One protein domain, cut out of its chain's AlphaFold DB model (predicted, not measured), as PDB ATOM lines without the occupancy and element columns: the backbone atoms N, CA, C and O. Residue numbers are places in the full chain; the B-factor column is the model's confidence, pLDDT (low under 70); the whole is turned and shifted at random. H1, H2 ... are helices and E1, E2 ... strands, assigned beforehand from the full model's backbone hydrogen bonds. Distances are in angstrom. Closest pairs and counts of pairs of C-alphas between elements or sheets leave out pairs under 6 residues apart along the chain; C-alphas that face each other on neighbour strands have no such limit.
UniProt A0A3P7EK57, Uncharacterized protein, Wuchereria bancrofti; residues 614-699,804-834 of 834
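This is residues 614 to 699 and 804 to 834 of the 834 residues of an uncharacterized protein of Wuchereria bancrofti (UniProt A0A3P7EK57). A slab of four antiparallel strands in the order E1 - E4 - E3 - E2 has H1 crossing one face, while H2 meets the opposite side near E3 and E2 through few contacts. H3 lies beyond one end of the strands, and residues 670 and 671 of the long stretch between H2 and E2 pair with E2. The printed part has 117 residues, with elements in the order H1 E1 H2 E2 H3 E3 E4; its class is mixed, helices and strands. It is compact, with a radius of gyration of the C-alphas of 15.6 A and spans of 47 by 34 by 27 A.

Start with H1, residues 614 to 628, on the sheet at a height of 8.7 A. It runs across the strands, at 84 degrees to E1, residues 635 to 643, on the local plane; their closest C-alphas are Ile 622 and Val 637, 6.1 A apart. E1 is antiparallel to E4, residues 821 to 829, where N 638 and O 826 are 2.9 A apart. E4 forms a hairpin with E3, residues 811 to 817; look at N 814 and O 825, 2.9 A. E3 is antiparallel to E2, residues 678 to 681, with N 681 and O 813 at 2.8 A. H2, residues 649 to 660, is on the opposite face from H1, giving three layers, helices on both faces of a sheet; its closest C-alpha pair with E3 is Lys 656 and Val 817, 7.3 A. H3, residues 687 to 699, is not on the sheet and is apart from H1 and H2. In H1, H2 and H3 every O i to N i+4 pair is within hydrogen-bond range.

Find C-alpha 614 at (12.269, 21.574, -29.609), where H1 begins its 21.4 A. E1 spans 26.2 A, H2 16.7 A, E2 10.5 A, H3 18.2 A and E3 19.8 A. E4 spans 26.7 A, to C-alpha 829 at (21.482, 20.426, -14.439).

The two C-alphas farthest apart, Gln 648 and Leu 834, are 47.3 A apart. Residues 700 to 803 are not printed; C-alphas 699 and 804 are 22.6 A apart. The link from H2 to E2 is long, 17 residues. Mean pLDDT of the printed part is 77.7; residues under 70 include 629 to 634 and 830 to 834.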
ATOM      1  N   THR A 614      11.715  21.621 -30.971       82.94
ATOM      2  CA  THR A 614      12.269  21.574 -29.609       82.94
ATOM      3  C   THR A 614      13.492  20.660 -29.549       82.94
ATOM      4  O   THR A 614      14.560  21.085 -29.112       82.94
ATOM      5  N   LEU A 615      13.378  19.424 -30.050       85.30
ATOM      6  CA  LEU A 615      14.496  18.473 -30.046       85.30
ATOM      7  C   LEU A 615      15.693  18.984 -30.854       85.30
ATOM      8  O   LEU A 615      16.832  18.835 -30.415       85.30
ATOM      9  N   HIS A 616      15.459  19.601 -32.015       86.37
ATOM     10  CA  HIS A 616      16.541  20.172 -32.817       86.37
ATOM     11  C   HIS A 616      17.241  21.328 -32.097       86.37
ATOM     12  O   HIS A 616      18.471  21.343 -32.063       86.37
ATOM     13  N   LYS A 617      16.494  22.241 -31.464       84.87
ATOM     14  CA  LYS A 617      17.061  23.339 -30.661       84.87
ATOM     15  C   LYS A 617      17.960  22.820 -29.540       84.87
ATOM     16  O   LYS A 617      19.092  23.282 -29.402       84.87
ATOM     17  N   VAL A 618      17.503  21.806 -28.804       86.72
ATOM     18  CA  VAL A 618      18.282  21.181 -27.721       86.72
ATOM     19  C   VAL A 618      19.534  20.479 -28.260       86.72
ATOM     20  O   VAL A 618      20.623  20.657 -27.714       86.72
ATOM     21  N   MET A 619      19.425  19.720 -29.355       87.27
ATOM     22  CA  MET A 619      20.584  19.060 -29.976       87.27
ATOM     23  C   MET A 619      21.637  20.069 -30.459       87.27
ATOM     24  O   MET A 619      22.831  19.855 -30.238       87.27
ATOM     25  N   VAL A 620      21.210  21.171 -31.087       87.97
ATOM     26  CA  VAL A 620      22.102  22.250 -31.545       87.97
ATOM     27  C   VAL A 620      22.802  22.914 -30.360       87.97
ATOM     28  O   VAL A 620      24.019  23.095 -30.403       87.97
ATOM     29  N   PHE A 621      22.067  23.212 -29.284       85.98
ATOM     30  CA  PHE A 621      22.634  23.765 -28.054       85.98
ATOM     31  C   PHE A 621      23.705  22.842 -27.446       85.98
ATOM     32  O   PHE A 621      24.830  23.278 -27.205       85.98
ATOM     33  N   ILE A 622      23.402  21.549 -27.282       85.38
ATOM     34  CA  ILE A 622      24.335  20.545 -26.736       85.38
ATOM     35  C   ILE A 622      25.602  20.437 -27.591       85.38
ATOM     36  O   ILE A 622      26.712  20.367 -27.060       85.38
ATOM     37  N   ALA A 623      25.454  20.425 -28.918       85.92
ATOM     38  CA  ALA A 623      26.591  20.367 -29.830       85.92
ATOM     39  C   ALA A 623      27.485  21.615 -29.715       85.92
ATOM     40  O   ALA A 623      28.712  21.483 -29.714       85.92
ATOM     41  N   LYS A 624      26.880  22.803 -29.580       85.17
ATOM     42  CA  LYS A 624      27.594  24.075 -29.399       85.17
ATOM     43  C   LYS A 624      28.365  24.107 -28.073       85.17
ATOM     44  O   LYS A 624      29.574  24.320 -28.086       85.17
ATOM     45  N   GLU A 625      27.712  23.793 -26.956       82.58
ATOM     46  CA  GLU A 625      28.344  23.777 -25.624       82.58
ATOM     47  C   GLU A 625      29.504  22.768 -25.535       82.58
ATOM     48  O   GLU A 625      30.564  23.067 -24.982       82.58
ATOM     49  N   GLN A 626      29.354  21.583 -26.139       79.41
ATOM     50  CA  GLN A 626      30.427  20.583 -26.192       79.41
ATOM     51  C   GLN A 626      31.659  21.089 -26.961       79.41
ATOM     52  O   GLN A 626      32.790  20.739 -26.609       79.41
ATOM     53  N   HIS A 627      31.443  21.861 -28.028       77.82
ATOM     54  CA  HIS A 627      32.511  22.410 -28.858       77.82
ATOM     55  C   HIS A 627      33.267  23.534 -28.138       77.82
ATOM     56  O   HIS A 627      34.495  23.572 -28.193       77.82
ATOM     57  N   GLU A 628      32.548  24.422 -27.448       73.47
ATOM     58  CA  GLU A 628      33.135  25.574 -26.752       73.47
ATOM     59  C   GLU A 628      33.932  25.179 -25.494       73.47
ATOM     60  O   GLU A 628      34.837  25.908 -25.100       73.47
ATOM     61  N   LYS A 629      33.693  23.986 -24.918       64.95
ATOM     62  CA  LYS A 629      34.369  23.483 -23.695       64.95
ATOM     63  C   LYS A 629      34.289  24.462 -22.515       64.95
ATOM     64  O   LYS A 629      35.219  24.546 -21.713       64.95
ATOM     65  N   ASN A 630      33.184  25.190 -22.422       63.24
ATOM     66  CA  ASN A 630      32.939  26.154 -21.360       63.24
ATOM     67  C   ASN A 630      32.833  25.468 -19.983       63.24
ATOM     68  O   ASN A 630      32.624  24.254 -19.895       63.24
ATOM     69  N   ASP A 631      32.947  26.256 -18.905       58.14
ATOM     70  CA  ASP A 631      32.861  25.762 -17.526       58.14
ATOM     71  C   ASP A 631      31.617  24.892 -17.303       58.14
ATOM     72  O   ASP A 631      30.488  25.285 -17.616       58.14
ATOM     73  N   THR A 632      31.853  23.704 -16.736       56.12
ATOM     74  CA  THR A 632      30.852  22.659 -16.467       56.12
ATOM     75  C   THR A 632      30.353  22.680 -15.022       56.12
ATOM     76  O   THR A 632      29.844  21.671 -14.539       56.12
ATOM     77  N   ILE A 633      30.572  23.779 -14.288       57.08
ATOM     78  CA  ILE A 633      30.359  23.828 -12.828       57.08
ATOM     79  C   ILE A 633      28.891  23.556 -12.465       57.08
ATOM     80  O   ILE A 633      28.636  22.910 -11.457       57.08
ATOM     81  N   ARG A 634      27.933  23.980 -13.301       65.33
ATOM     82  CA  ARG A 634      26.490  23.821 -13.037       65.33
ATOM     83  C   ARG A 634      25.776  22.806 -13.916       65.33
ATOM     84  O   ARG A 634      24.604  22.521 -13.697       65.33
ATOM     85  N   PHE A 635      26.427  22.278 -14.943       72.10
ATOM     86  CA  PHE A 635      25.745  21.406 -15.887       72.10
ATOM     87  C   PHE A 635      26.694  20.483 -16.614       72.10
ATOM     88  O   PHE A 635      27.874  20.766 -16.839       72.10
ATOM     89  N   LYS A 636      26.130  19.348 -17.008       74.48
ATOM     90  CA  LYS A 636      26.847  18.306 -17.711       74.48
ATOM     91  C   LYS A 636      26.252  18.136 -19.091       74.48
ATOM     92  O   LYS A 636      25.198  17.533 -19.262       74.48
ATOM     93  N   VAL A 637      26.983  18.635 -20.073       80.40
ATOM     94  CA  VAL A 637      26.689  18.404 -21.482       80.40
ATOM     95  C   VAL A 637      27.609  17.298 -21.984       80.40
ATOM     96  O   VAL A 637      28.808  17.284 -21.691       80.40
ATOM     97  N   LYS A 638      27.044  16.324 -22.701       83.05
ATOM     98  CA  LYS A 638      27.829  15.282 -23.358       83.05
ATOM     99  C   LYS A 638      27.235  14.906 -24.707       83.05
ATOM    100  O   LYS A 638      26.111  14.422 -24.775       83.05
ATOM    101  N   LEU A 639      28.033  15.037 -25.760       85.60
ATOM    102  CA  LEU A 639      27.742  14.468 -27.073       85.60
ATOM    103  C   LEU A 639      28.596  13.218 -27.305       85.60
ATOM    104  O   LEU A 639      29.826  13.272 -27.299       85.60
ATOM    105  N   LEU A 640      27.944  12.079 -27.510       87.13
ATOM    106  CA  LEU A 640      28.577  10.817 -27.879       87.13
ATOM    107  C   LEU A 640      28.181  10.442 -29.303       87.13
ATOM    108  O   LEU A 640      26.999  10.380 -29.625       87.13
ATOM    109  N   GLN A 641      29.169  10.127 -30.135       86.64
ATOM    110  CA  GLN A 641      28.954   9.658 -31.498       86.64
ATOM    111  C   GLN A 641      29.510   8.245 -31.643       86.64
ATOM    112  O   GLN A 641      30.680   7.987 -31.367       86.64
ATOM    113  N   VAL A 642      28.659   7.322 -32.079       84.80
ATOM    114  CA  VAL A 642      29.013   5.924 -32.324       84.80
ATOM    115  C   VAL A 642      28.844   5.644 -33.807       84.80
ATOM    116  O   VAL A 642      27.728   5.645 -34.323       84.80
ATOM    117  N   VAL A 643      29.956   5.389 -34.496       84.33
ATOM    118  CA  VAL A 643      29.947   4.978 -35.905       84.33
ATOM    119  C   VAL A 643      29.548   3.509 -35.991       84.33
ATOM    120  O   VAL A 643      30.111   2.650 -35.313       84.33
ATOM    121  N   MET A 644      28.564   3.215 -36.832       77.15
ATOM    122  CA  MET A 644      28.022   1.879 -37.027       77.15
ATOM    123  C   MET A 644      28.444   1.314 -38.377       77.15
ATOM    124  O   MET A 644      28.186   1.898 -39.425       77.15
ATOM    125  N   VAL A 645      28.992   0.102 -38.357       73.07
ATOM    126  CA  VAL A 645      29.262  -0.686 -39.568       73.07
ATOM    127  C   VAL A 645      28.021  -1.523 -39.896       73.07
ATOM    128  O   VAL A 645      28.014  -2.747 -39.778       73.07
ATOM    129  N   MET A 646      26.912  -0.854 -40.223       69.20
ATOM    130  CA  MET A 646      25.653  -1.502 -40.602       69.20
ATOM    131  C   MET A 646      25.190  -1.034 -41.982       69.20
ATOM    132  O   MET A 646      24.674   0.064 -42.135       69.20
ATOM    133  N   GLU A 647      25.289  -1.901 -42.989       69.03
ATOM    134  CA  GLU A 647      24.773  -1.595 -44.335       69.03
ATOM    135  C   GLU A 647      23.303  -2.004 -44.522       69.03
ATOM    136  O   GLU A 647      22.609  -1.524 -45.417       69.03
ATOM    137  N   GLN A 648      22.779  -2.903 -43.683       80.29
ATOM    138  CA  GLN A 648      21.429  -3.432 -43.873       80.29
ATOM    139  C   GLN A 648      20.366  -2.600 -43.149       80.29
ATOM    140  O   GLN A 648      20.258  -2.631 -41.923       80.29
ATOM    141  N   VAL A 649      19.452  -1.995 -43.916       78.73
ATOM    142  CA  VAL A 649      18.274  -1.258 -43.404       78.73
ATOM    143  C   VAL A 649      17.439  -2.094 -42.416       78.73
ATOM    144  O   VAL A 649      16.881  -1.570 -41.452       78.73
ATOM    145  N   LYS A 650      17.368  -3.422 -42.606       84.57
ATOM    146  CA  LYS A 650      16.669  -4.336 -41.682       84.57
ATOM    147  C   LYS A 650      17.326  -4.405 -40.298       84.57
ATOM    148  O   LYS A 650      16.609  -4.560 -39.311       84.57
ATOM    149  N   ALA A 651      18.654  -4.307 -40.216       82.88
ATOM    150  CA  ALA A 651      19.378  -4.310 -38.946       82.88
ATOM    151  C   ALA A 651      19.118  -3.013 -38.169       82.88
ATOM    152  O   ALA A 651      18.758  -3.077 -36.997       82.88
ATOM    153  N   VAL A 652      19.155  -1.863 -38.854       81.46
ATOM    154  CA  VAL A 652      18.831  -0.549 -38.269       81.46
ATOM    155  C   VAL A 652      17.397  -0.521 -37.730       81.46
ATOM    156  O   VAL A 652      17.174  -0.095 -36.601       81.46
ATOM    157  N   ARG A 653      16.417  -1.060 -38.471       82.69
ATOM    158  CA  ARG A 653      15.031  -1.186 -37.974       82.69
ATOM    159  C   ARG A 653      14.934  -2.026 -36.698       82.69
ATOM    160  O   ARG A 653      14.244  -1.634 -35.767       82.69
ATOM    161  N   ARG A 654      15.640  -3.161 -36.627       84.12
ATOM    162  CA  ARG A 654      15.673  -4.002 -35.414       84.12
ATOM    163  C   ARG A 654      16.338  -3.296 -34.237       84.12
ATOM    164  O   ARG A 654      15.915  -3.503 -33.107       84.12
ATOM    165  N   LEU A 655      17.376  -2.502 -34.493       84.32
ATOM    166  CA  LEU A 655      18.029  -1.706 -33.461       84.32
ATOM    167  C   LEU A 655      17.066  -0.659 -32.894       84.32
ATOM    168  O   LEU A 655      16.901  -0.595 -31.684       84.32
ATOM    169  N   LYS A 656      16.374   0.088 -33.756       85.46
ATOM    170  CA  LYS A 656      15.362   1.074 -33.348       85.46
ATOM    171  C   LYS A 656      14.246   0.462 -32.503       85.46
ATOM    172  O   LYS A 656      13.913   0.997 -31.454       85.46
ATOM    173  N   GLU A 657      13.732  -0.700 -32.904       84.70
ATOM    174  CA  GLU A 657      12.744  -1.450 -32.112       84.70
ATOM    175  C   GLU A 657      13.290  -1.910 -30.748       84.70
ATOM    176  O   GLU A 657      12.549  -1.977 -29.771       84.70
ATOM    177  N   ARG A 658      14.589  -2.218 -30.647       84.17
ATOM    178  CA  ARG A 658      15.221  -2.540 -29.357       84.17
ATOM    179  C   ARG A 658      15.390  -1.307 -28.479       84.17
ATOM    180  O   ARG A 658      15.124  -1.405 -27.290       84.17
ATOM    181  N   ILE A 659      15.798  -0.177 -29.057       83.94
ATOM    182  CA  ILE A 659      15.960   1.098 -28.343       83.94
ATOM    183  C   ILE A 659      14.614   1.579 -27.796       83.94
ATOM    184  O   ILE A 659      14.538   1.983 -26.645       83.94
ATOM    185  N   LYS A 660      13.533   1.436 -28.572       79.75
ATOM    186  CA  LYS A 660      12.169   1.761 -28.132       79.75
ATOM    187  C   LYS A 660      11.727   1.003 -26.870       79.75
ATOM    188  O   LYS A 660      10.886   1.490 -26.127       79.75
ATOM    189  N   ASN A 661      12.259  -0.198 -26.653       77.99
ATOM    190  CA  ASN A 661      11.950  -1.047 -25.498       77.99
ATOM    191  C   ASN A 661      13.101  -1.074 -24.476       77.99
ATOM    192  O   ASN A 661      13.216  -2.030 -23.710       77.99
ATOM    193  N   PHE A 662      14.009  -0.097 -24.532       77.10
ATOM    194  CA  PHE A 662      15.151  -0.015 -23.636       77.10
ATOM    195  C   PHE A 662      14.779   0.792 -22.389       77.10
ATOM    196  O   PHE A 662      14.531   1.993 -22.479       77.10
ATOM    197  N   ASP A 663      14.770   0.128 -21.234       69.64
ATOM    198  CA  ASP A 663      14.500   0.760 -19.941       69.64
ATOM    199  C   ASP A 663      15.812   1.334 -19.366       69.64
ATOM    200  O   ASP A 663      16.768   0.596 -19.097       69.64
ATOM    201  N   LEU A 664      15.884   2.656 -19.193       71.58
ATOM    202  CA  LEU A 664      17.049   3.365 -18.656       71.58
ATOM    203  C   LEU A 664      16.928   3.518 -17.136       71.58
ATOM    204  O   LEU A 664      16.637   4.607 -16.677       71.58
ATOM    205  N   LEU A 665      17.208   2.491 -16.328       74.05
ATOM    206  CA  LEU A 665      17.121   2.587 -14.852       74.05
ATOM    207  C   LEU A 665      15.787   3.218 -14.377       74.05
ATOM    208  O   LEU A 665      14.798   2.501 -14.308       74.05
ATOM    209  N   TYR A 666      15.772   4.520 -14.062       78.67
ATOM    210  CA  TYR A 666      14.618   5.319 -13.611       78.67
ATOM    211  C   TYR A 666      13.953   6.177 -14.714       78.67
ATOM    212  O   TYR A 666      12.996   6.902 -14.449       78.67
ATOM    213  N   CYS A 667      14.450   6.096 -15.946       82.00
ATOM    214  CA  CYS A 667      14.009   6.832 -17.127       82.00
ATOM    215  C   CYS A 667      13.590   5.871 -18.247       82.00
ATOM    216  O   CYS A 667      14.035   4.720 -18.317       82.00
ATOM    217  N   LYS A 668      12.815   6.377 -19.207       80.36
ATOM    218  CA  LYS A 668      12.444   5.633 -20.411       80.36
ATOM    219  C   LYS A 668      12.524   6.507 -21.648       80.36
ATOM    220  O   LYS A 668      12.184   7.685 -21.620       80.36
ATOM    221  N   LEU A 669      13.000   5.909 -22.736       83.65
ATOM    222  CA  LEU A 669      13.101   6.574 -24.029       83.65
ATOM    223  C   LEU A 669      11.775   6.496 -24.780       83.65
ATOM    224  O   LEU A 669      11.271   5.410 -25.076       83.65
ATOM    225  N   GLU A 670      11.264   7.654 -25.166       83.85
ATOM    226  CA  GLU A 670      10.105   7.804 -26.029       83.85
ATOM    227  C   GLU A 670      10.551   8.026 -27.473       83.85
ATOM    228  O   GLU A 670      11.536   8.708 -27.744       83.85
ATOM    229  N   ALA A 671       9.844   7.420 -28.427       84.64
ATOM    230  CA  ALA A 671      10.092   7.653 -29.846       84.64
ATOM    231  C   ALA A 671       9.270   8.858 -30.310       84.64
ATOM    232  O   ALA A 671       8.054   8.867 -30.115       84.64
ATOM    233  N   HIS A 672       9.904   9.831 -30.968       83.88
ATOM    234  CA  HIS A 672       9.189  11.011 -31.452       83.88
ATOM    235  C   HIS A 672       8.206  10.631 -32.582       83.88
ATOM    236  O   HIS A 672       8.601   9.932 -33.523       83.88
ATOM    237  N   PRO A 673       6.941  11.094 -32.556       79.37
ATOM    238  CA  PRO A 673       5.915  10.670 -33.514       79.37
ATOM    239  C   PRO A 673       6.245  11.041 -34.968       79.37
ATOM    240  O   PRO A 673       6.026  10.241 -35.876       79.37
ATOM    241  N   GLU A 674       6.822  12.223 -35.197       80.63
ATOM    242  CA  GLU A 674       7.140  12.717 -36.548       80.63
ATOM    243  C   GLU A 674       8.462  12.170 -37.111       80.63
ATOM    244  O   GLU A 674       8.706  12.246 -38.314       80.63
ATOM    245  N   SER A 675       9.334  11.604 -36.267       80.93
ATOM    246  CA  SER A 675      10.661  11.143 -36.681       80.93
ATOM    247  C   SER A 675      10.979   9.771 -36.106       80.93
ATOM    248  O   SER A 675      11.319   9.617 -34.939       80.93
ATOM    249  N   SER A 676      11.000   8.760 -36.977       79.21
ATOM    250  CA  SER A 676      11.391   7.390 -36.603       79.21
ATOM    251  C   SER A 676      12.884   7.218 -36.264       79.21
ATOM    252  O   SER A 676      13.338   6.090 -36.037       79.21
ATOM    253  N   ASN A 677      13.684   8.286 -36.330       85.85
ATOM    254  CA  ASN A 677      15.116   8.267 -36.015       85.85
ATOM    255  C   ASN A 677      15.409   8.797 -34.608       85.85
ATOM    256  O   ASN A 677      16.459   8.460 -34.067       85.85
ATOM    257  N   LEU A 678      14.510   9.607 -34.045       88.69
ATOM    258  CA  LEU A 678      14.738  10.326 -32.799       88.69
ATOM    259  C   LEU A 678      14.024   9.641 -31.637       88.69
ATOM    260  O   LEU A 678      12.822   9.373 -31.694       88.69
ATOM    261  N   PHE A 679      14.782   9.398 -30.576       87.95
ATOM    262  CA  PHE A 679      14.273   8.956 -29.286       87.95
ATOM    263  C   PHE A 679      14.709   9.960 -28.229       87.95
ATOM    264  O   PHE A 679      15.847  10.421 -28.286       87.95
ATOM    265  N   TYR A 680      13.850  10.301 -27.279       87.97
ATOM    266  CA  TYR A 680      14.185  11.265 -26.238       87.97
ATOM    267  C   TYR A 680      13.656  10.842 -24.865       87.97
ATOM    268  O   TYR A 680      12.778   9.991 -24.757       87.97
ATOM    269  N   CYS A 681      14.226  11.418 -23.813       85.87
ATOM    270  CA  CYS A 681      13.750  11.334 -22.440       85.87
ATOM    271  C   CYS A 681      14.099  12.644 -21.725       85.87
ATOM    272  O   CYS A 681      15.224  13.129 -21.860       85.87
ATOM    273  N   CYS A 682      13.140  13.205 -20.993       81.32
ATOM    274  CA  CYS A 682      13.287  14.483 -20.295       81.32
ATOM    275  C   CYS A 682      12.587  14.523 -18.927       81.32
ATOM    276  O   CYS A 682      12.418  15.587 -18.345       81.32
ATOM    277  N   HIS A 683      12.132  13.373 -18.423       80.70
ATOM    278  CA  HIS A 683      11.504  13.263 -17.111       80.70
ATOM    279  C   HIS A 683      11.847  11.922 -16.462       80.70
ATOM    280  O   HIS A 683      12.043  10.912 -17.147       80.70
ATOM    281  N   VAL A 684      11.923  11.912 -15.134       77.82
ATOM    282  CA  VAL A 684      12.068  10.681 -14.348       77.82
ATOM    283  C   VAL A 684      10.725   9.943 -14.312       77.82
ATOM    284  O   VAL A 684       9.732  10.491 -13.838       77.82
ATOM    285  N   GLU A 685      10.683   8.695 -14.789       76.93
ATOM    286  CA  GLU A 685       9.473   7.856 -14.716       76.93
ATOM    287  C   GLU A 685       9.319   7.199 -13.333       76.93
ATOM    288  O   GLU A 685       8.218   7.159 -12.781       76.93
ATOM    289  N   ASP A 686      10.412   6.672 -12.765       81.18
ATOM    290  CA  ASP A 686      10.415   5.981 -11.467       81.18
ATOM    291  C   ASP A 686      11.158   6.809 -10.410       81.18
ATOM    292  O   ASP A 686      12.367   6.676 -10.200       81.18
ATOM    293  N   VAL A 687      10.404   7.687  -9.744       76.55
ATOM    294  CA  VAL A 687      10.919   8.595  -8.706       76.55
ATOM    295  C   VAL A 687      11.469   7.826  -7.501       76.55
ATOM    296  O   VAL A 687      12.510   8.194  -6.961       76.55
ATOM    297  N   ASP A 688      10.824   6.725  -7.097       79.59
ATOM    298  CA  ASP A 688      11.284   5.924  -5.959       79.59
ATOM    299  C   ASP A 688      12.652   5.275  -6.272       79.59
ATOM    300  O   ASP A 688      13.560   5.291  -5.433       79.59
ATOM    301  N   LEU A 689      12.839   4.751  -7.493       78.92
ATOM    302  CA  LEU A 689      14.121   4.191  -7.935       78.92
ATOM    303  C   LEU A 689      15.202   5.267  -8.105       78.92
ATOM    304  O   LEU A 689      16.371   5.012  -7.789       78.92
ATOM    305  N   TYR A 690      14.834   6.456  -8.586       77.63
ATOM    306  CA  TYR A 690      15.738   7.603  -8.674       77.63
ATOM    307  C   TYR A 690      16.260   8.008  -7.288       77.63
ATOM    308  O   TYR A 690      17.475   8.048  -7.073       77.63
ATOM    309  N   GLU A 691      15.367   8.179  -6.307       74.08
ATOM    310  CA  GLU A 691      15.737   8.484  -4.920       74.08
ATOM    311  C   GLU A 691      16.647   7.414  -4.302       74.08
ATOM    312  O   GLU A 691      17.630   7.727  -3.621       74.08
ATOM    313  N   ASP A 692      16.324   6.135  -4.510       76.54
ATOM    314  CA  ASP A 692      17.127   5.025  -4.002       76.54
ATOM    315  C   ASP A 692      18.521   4.996  -4.649       76.54
ATOM    316  O   ASP A 692      19.517   4.728  -3.964       76.54
ATOM    317  N   THR A 693      18.610   5.332  -5.940       75.61
ATOM    318  CA  THR A 693      19.873   5.434  -6.683       75.61
ATOM    319  C   THR A 693      20.725   6.588  -6.162       75.61
ATOM    320  O   THR A 693      21.902   6.374  -5.859       75.61
ATOM    321  N   LEU A 694      20.145   7.774  -5.956       71.00
ATOM    322  CA  LEU A 694      20.838   8.915  -5.351       71.00
ATOM    323  C   LEU A 694      21.305   8.599  -3.926       71.00
ATOM    324  O   LEU A 694      22.476   8.801  -3.599       71.00
ATOM    325  N   ARG A 695      20.452   7.997  -3.084       72.36
ATOM    326  CA  ARG A 695      20.842   7.575  -1.725       72.36
ATOM    327  C   ARG A 695      21.977   6.548  -1.745       72.36
ATOM    328  O   ARG A 695      22.858   6.593  -0.882       72.36
ATOM    329  N   MET A 696      21.989   5.621  -2.703       71.06
ATOM    330  CA  MET A 696      23.104   4.686  -2.898       71.06
ATOM    331  C   MET A 696      24.384   5.400  -3.342       71.06
ATOM    332  O   MET A 696      25.458   5.084  -2.822       71.06
ATOM    333  N   GLN A 697      24.292   6.361  -4.262       68.65
ATOM    334  CA  GLN A 697      25.439   7.145  -4.717       68.65
ATOM    335  C   GLN A 697      26.015   8.004  -3.590       68.65
ATOM    336  O   GLN A 697      27.216   7.924  -3.350       68.65
ATOM    337  N   MET A 698      25.179   8.701  -2.814       61.64
ATOM    338  CA  MET A 698      25.596   9.459  -1.626       61.64
ATOM    339  C   MET A 698      26.286   8.559  -0.595       61.64
ATOM    340  O   MET A 698      27.362   8.883  -0.100       61.64
ATOM    341  N   ARG A 699      25.728   7.372  -0.311       61.98
ATOM    342  CA  ARG A 699      26.382   6.385   0.570       61.98
ATOM    343  C   ARG A 699      27.710   5.900   0.005       61.98
ATOM    344  O   ARG A 699      28.641   5.651   0.766       61.98
ATOM    345  N   ASN A 804      10.821  19.045  -6.146       62.09
ATOM    346  CA  ASN A 804       9.837  19.771  -6.936       62.09
ATOM    347  C   ASN A 804       9.678  19.080  -8.301       62.09
ATOM    348  O   ASN A 804      10.636  18.525  -8.838       62.09
ATOM    349  N   ASP A 805       8.479  19.127  -8.896       63.44
ATOM    350  CA  ASP A 805       8.218  18.493 -10.205       63.44
ATOM    351  C   ASP A 805       9.183  18.989 -11.301       63.44
ATOM    352  O   ASP A 805       9.466  18.266 -12.255       63.44
ATOM    353  N   HIS A 806       9.707  20.210 -11.159       65.67
ATOM    354  CA  HIS A 806      10.671  20.813 -12.079       65.67
ATOM    355  C   HIS A 806      12.059  20.154 -11.994       65.67
ATOM    356  O   HIS A 806      12.637  19.838 -13.029       65.67
ATOM    357  N   GLU A 807      12.547  19.835 -10.789       64.76
ATOM    358  CA  GLU A 807      13.852  19.181 -10.573       64.76
ATOM    359  C   GLU A 807      13.892  17.788 -11.229       64.76
ATOM    360  O   GLU A 807      14.899  17.365 -11.791       64.76
ATOM    361  N   LEU A 808      12.754  17.084 -11.248       67.63
ATOM    362  CA  LEU A 808      12.607  15.775 -11.899       67.63
ATOM    363  C   LEU A 808      12.530  15.851 -13.437       67.63
ATOM    364  O   LEU A 808      12.478  14.804 -14.097       67.63
ATOM    365  N   ARG A 809      12.501  17.062 -14.008       72.69
ATOM    366  CA  ARG A 809      12.417  17.334 -15.452       72.69
ATOM    367  C   ARG A 809      13.609  18.125 -16.003       72.69
ATOM    368  O   ARG A 809      13.671  18.342 -17.209       72.69
ATOM    369  N   ASP A 810      14.587  18.519 -15.190       77.35
ATOM    370  CA  ASP A 810      15.705  19.375 -15.627       77.35
ATOM    371  C   ASP A 810      16.867  18.585 -16.271       77.35
ATOM    372  O   ASP A 810      18.052  18.749 -15.959       77.35
ATOM    373  N   PHE A 811      16.532  17.715 -17.228       84.12
ATOM    374  CA  PHE A 811      17.508  17.009 -18.055       84.12
ATOM    375  C   PHE A 811      16.955  16.638 -19.440       84.12
ATOM    376  O   PHE A 811      15.752  16.552 -19.666       84.12
ATOM    377  N   TRP A 812      17.868  16.354 -20.365       84.98
ATOM    378  CA  TRP A 812      17.597  15.849 -21.705       84.98
ATOM    379  C   TRP A 812      18.531  14.693 -22.052       84.98
ATOM    380  O   TRP A 812      19.756  14.800 -21.971       84.98
ATOM    381  N   ILE A 813      17.942  13.603 -22.534       85.73
ATOM    382  CA  ILE A 813      18.629  12.507 -23.214       85.73
ATOM    383  C   ILE A 813      17.998  12.386 -24.594       85.73
ATOM    384  O   ILE A 813      16.825  12.046 -24.688       85.73
ATOM    385  N   ILE A 814      18.752  12.638 -25.662       89.31
ATOM    386  CA  ILE A 814      18.263  12.521 -27.043       89.31
ATOM    387  C   ILE A 814      19.174  11.568 -27.814       89.31
ATOM    388  O   ILE A 814      20.394  11.708 -27.810       89.31
ATOM    389  N   LEU A 815      18.584  10.593 -28.495       89.26
ATOM    390  CA  LEU A 815      19.259   9.648 -29.373       89.26
ATOM    391  C   LEU A 815      18.787   9.861 -30.808       89.26
ATOM    392  O   LEU A 815      17.620   9.631 -31.123       89.26
ATOM    393  N   ASN A 816      19.711  10.223 -31.692       90.35
ATOM    394  CA  ASN A 816      19.495  10.212 -33.133       90.35
ATOM    395  C   ASN A 816      20.132   8.956 -33.737       90.35
ATOM    396  O   ASN A 816      21.350   8.775 -33.686       90.35
ATOM    397  N   VAL A 817      19.300   8.070 -34.284       86.98
ATOM    398  CA  VAL A 817      19.711   6.782 -34.858       86.98
ATOM    399  C   VAL A 817      19.602   6.833 -36.377       86.98
ATOM    400  O   VAL A 817      18.528   6.633 -36.961       86.98
ATOM    401  N   GLU A 818      20.745   7.028 -37.020       85.43
ATOM    402  CA  GLU A 818      20.892   7.040 -38.471       85.43
ATOM    403  C   GLU A 818      21.440   5.704 -38.990       85.43
ATOM    404  O   GLU A 818      21.679   4.760 -38.238       85.43
ATOM    405  N   MET A 819      21.611   5.578 -40.309       79.84
ATOM    406  CA  MET A 819      22.051   4.317 -40.917       79.84
ATOM    407  C   MET A 819      23.500   3.959 -40.555       79.84
ATOM    408  O   MET A 819      23.796   2.792 -40.313       79.84
ATOM    409  N   GLN A 820      24.381   4.959 -40.493       83.06
ATOM    410  CA  GLN A 820      25.823   4.782 -40.279       83.06
ATOM    411  C   GLN A 820      26.308   5.312 -38.925       83.06
ATOM    412  O   GLN A 820      27.466   5.108 -38.572       83.06
ATOM    413  N   GLN A 821      25.454   5.986 -38.153       85.90
ATOM    414  CA  GLN A 821      25.854   6.597 -36.889       85.90
ATOM    415  C   GLN A 821      24.705   6.670 -35.885       85.90
ATOM    416  O   GLN A 821      23.541   6.787 -36.264       85.90
ATOM    417  N   ILE A 822      25.050   6.609 -34.602       86.14
ATOM    418  CA  ILE A 822      24.172   6.976 -33.490       86.14
ATOM    419  C   ILE A 822      24.801   8.170 -32.795       86.14
ATOM    420  O   ILE A 822      25.972   8.114 -32.415       86.14
ATOM    421  N   GLN A 823      24.019   9.218 -32.601       90.80
ATOM    422  CA  GLN A 823      24.407  10.361 -31.790       90.80
ATOM    423  C   GLN A 823      23.559  10.368 -30.524       90.80
ATOM    424  O   GLN A 823      22.335  10.285 -30.599       90.80
ATOM    425  N   ALA A 824      24.213  10.431 -29.370       86.75
ATOM    426  CA  ALA A 824      23.577  10.564 -28.072       86.75
ATOM    427  C   ALA A 824      23.940  11.919 -27.469       86.75
ATOM    428  O   ALA A 824      25.109  12.189 -27.192       86.75
ATOM    429  N   PHE A 825      22.925  12.747 -27.283       89.02
ATOM    430  CA  PHE A 825      22.994  14.072 -26.701       89.02
ATOM    431  C   PHE A 825      22.499  13.980 -25.259       89.02
ATOM    432  O   PHE A 825      21.413  13.461 -25.003       89.02
ATOM    433  N   PHE A 826      23.309  14.456 -24.325       86.18
ATOM    434  CA  PHE A 826      23.010  14.475 -22.901       86.18
ATOM    435  C   PHE A 826      23.171  15.896 -22.370       86.18
ATOM    436  O   PHE A 826      24.198  16.525 -22.631       86.18
ATOM    437  N   CYS A 827      22.185  16.372 -21.619       85.59
ATOM    438  CA  CYS A 827      22.229  17.633 -20.888       85.59
ATOM    439  C   CYS A 827      21.533  17.443 -19.541       85.59
ATOM    440  O   CYS A 827      20.409  16.963 -19.503       85.59
ATOM    441  N   GLU A 828      22.184  17.805 -18.445       83.10
ATOM    442  CA  GLU A 828      21.653  17.658 -17.084       83.10
ATOM    443  C   GLU A 828      22.100  18.855 -16.245       83.10
ATOM    444  O   GLU A 828      23.275  19.254 -16.319       83.10
ATOM    445  N   ARG A 829      21.175  19.426 -15.467       77.03
ATOM    446  CA  ARG A 829      21.482  20.426 -14.439       77.03
ATOM    447  C   ARG A 829      22.125  19.720 -13.242       77.03
ATOM    448  O   ARG A 829      21.632  18.699 -12.779       77.03
ATOM    449  N   GLN A 830      23.267  20.221 -12.773       66.18
ATOM    450  CA  GLN A 830      23.873  19.733 -11.537       66.18
ATOM    451  C   GLN A 830      23.277  20.505 -10.365       66.18
ATOM    452  O   GLN A 830      23.583  21.684 -10.187       66.18
ATOM    453  N   ASP A 831      22.471  19.828  -9.555       53.64
ATOM    454  CA  ASP A 831      22.057  20.365  -8.265       53.64
ATOM    455  C   ASP A 831      23.266  20.412  -7.329       53.64
ATOM    456  O   ASP A 831      24.007  19.430  -7.184       53.64
ATOM    457  N   TYR A 832      23.451  21.538  -6.638       39.19
ATOM    458  CA  TYR A 832      24.365  21.642  -5.499       39.19
ATOM    459  C   TYR A 832      23.806  20.849  -4.300       39.19
ATOM    460  O   TYR A 832      23.505  21.394  -3.243       39.19
ATOM    461  N   THR A 833      23.684  19.531  -4.442       27.88
ATOM    462  CA  THR A 833      23.681  18.601  -3.311       27.88
ATOM    463  C   THR A 833      25.053  17.947  -3.235       27.88
ATOM    464  O   THR A 833      25.273  16.864  -3.778       27.88
ATOM    465  N   LEU A 834      25.995  18.626  -2.581       26.76
ATOM    466  CA  LEU A 834      27.265  18.047  -2.136       26.76
ATOM    467  C   LEU A 834      27.337  18.052  -0.612       26.76
ATOM    468  O   LEU A 834      27.078  19.121  -0.017       26.76
TER     469      LEU A 834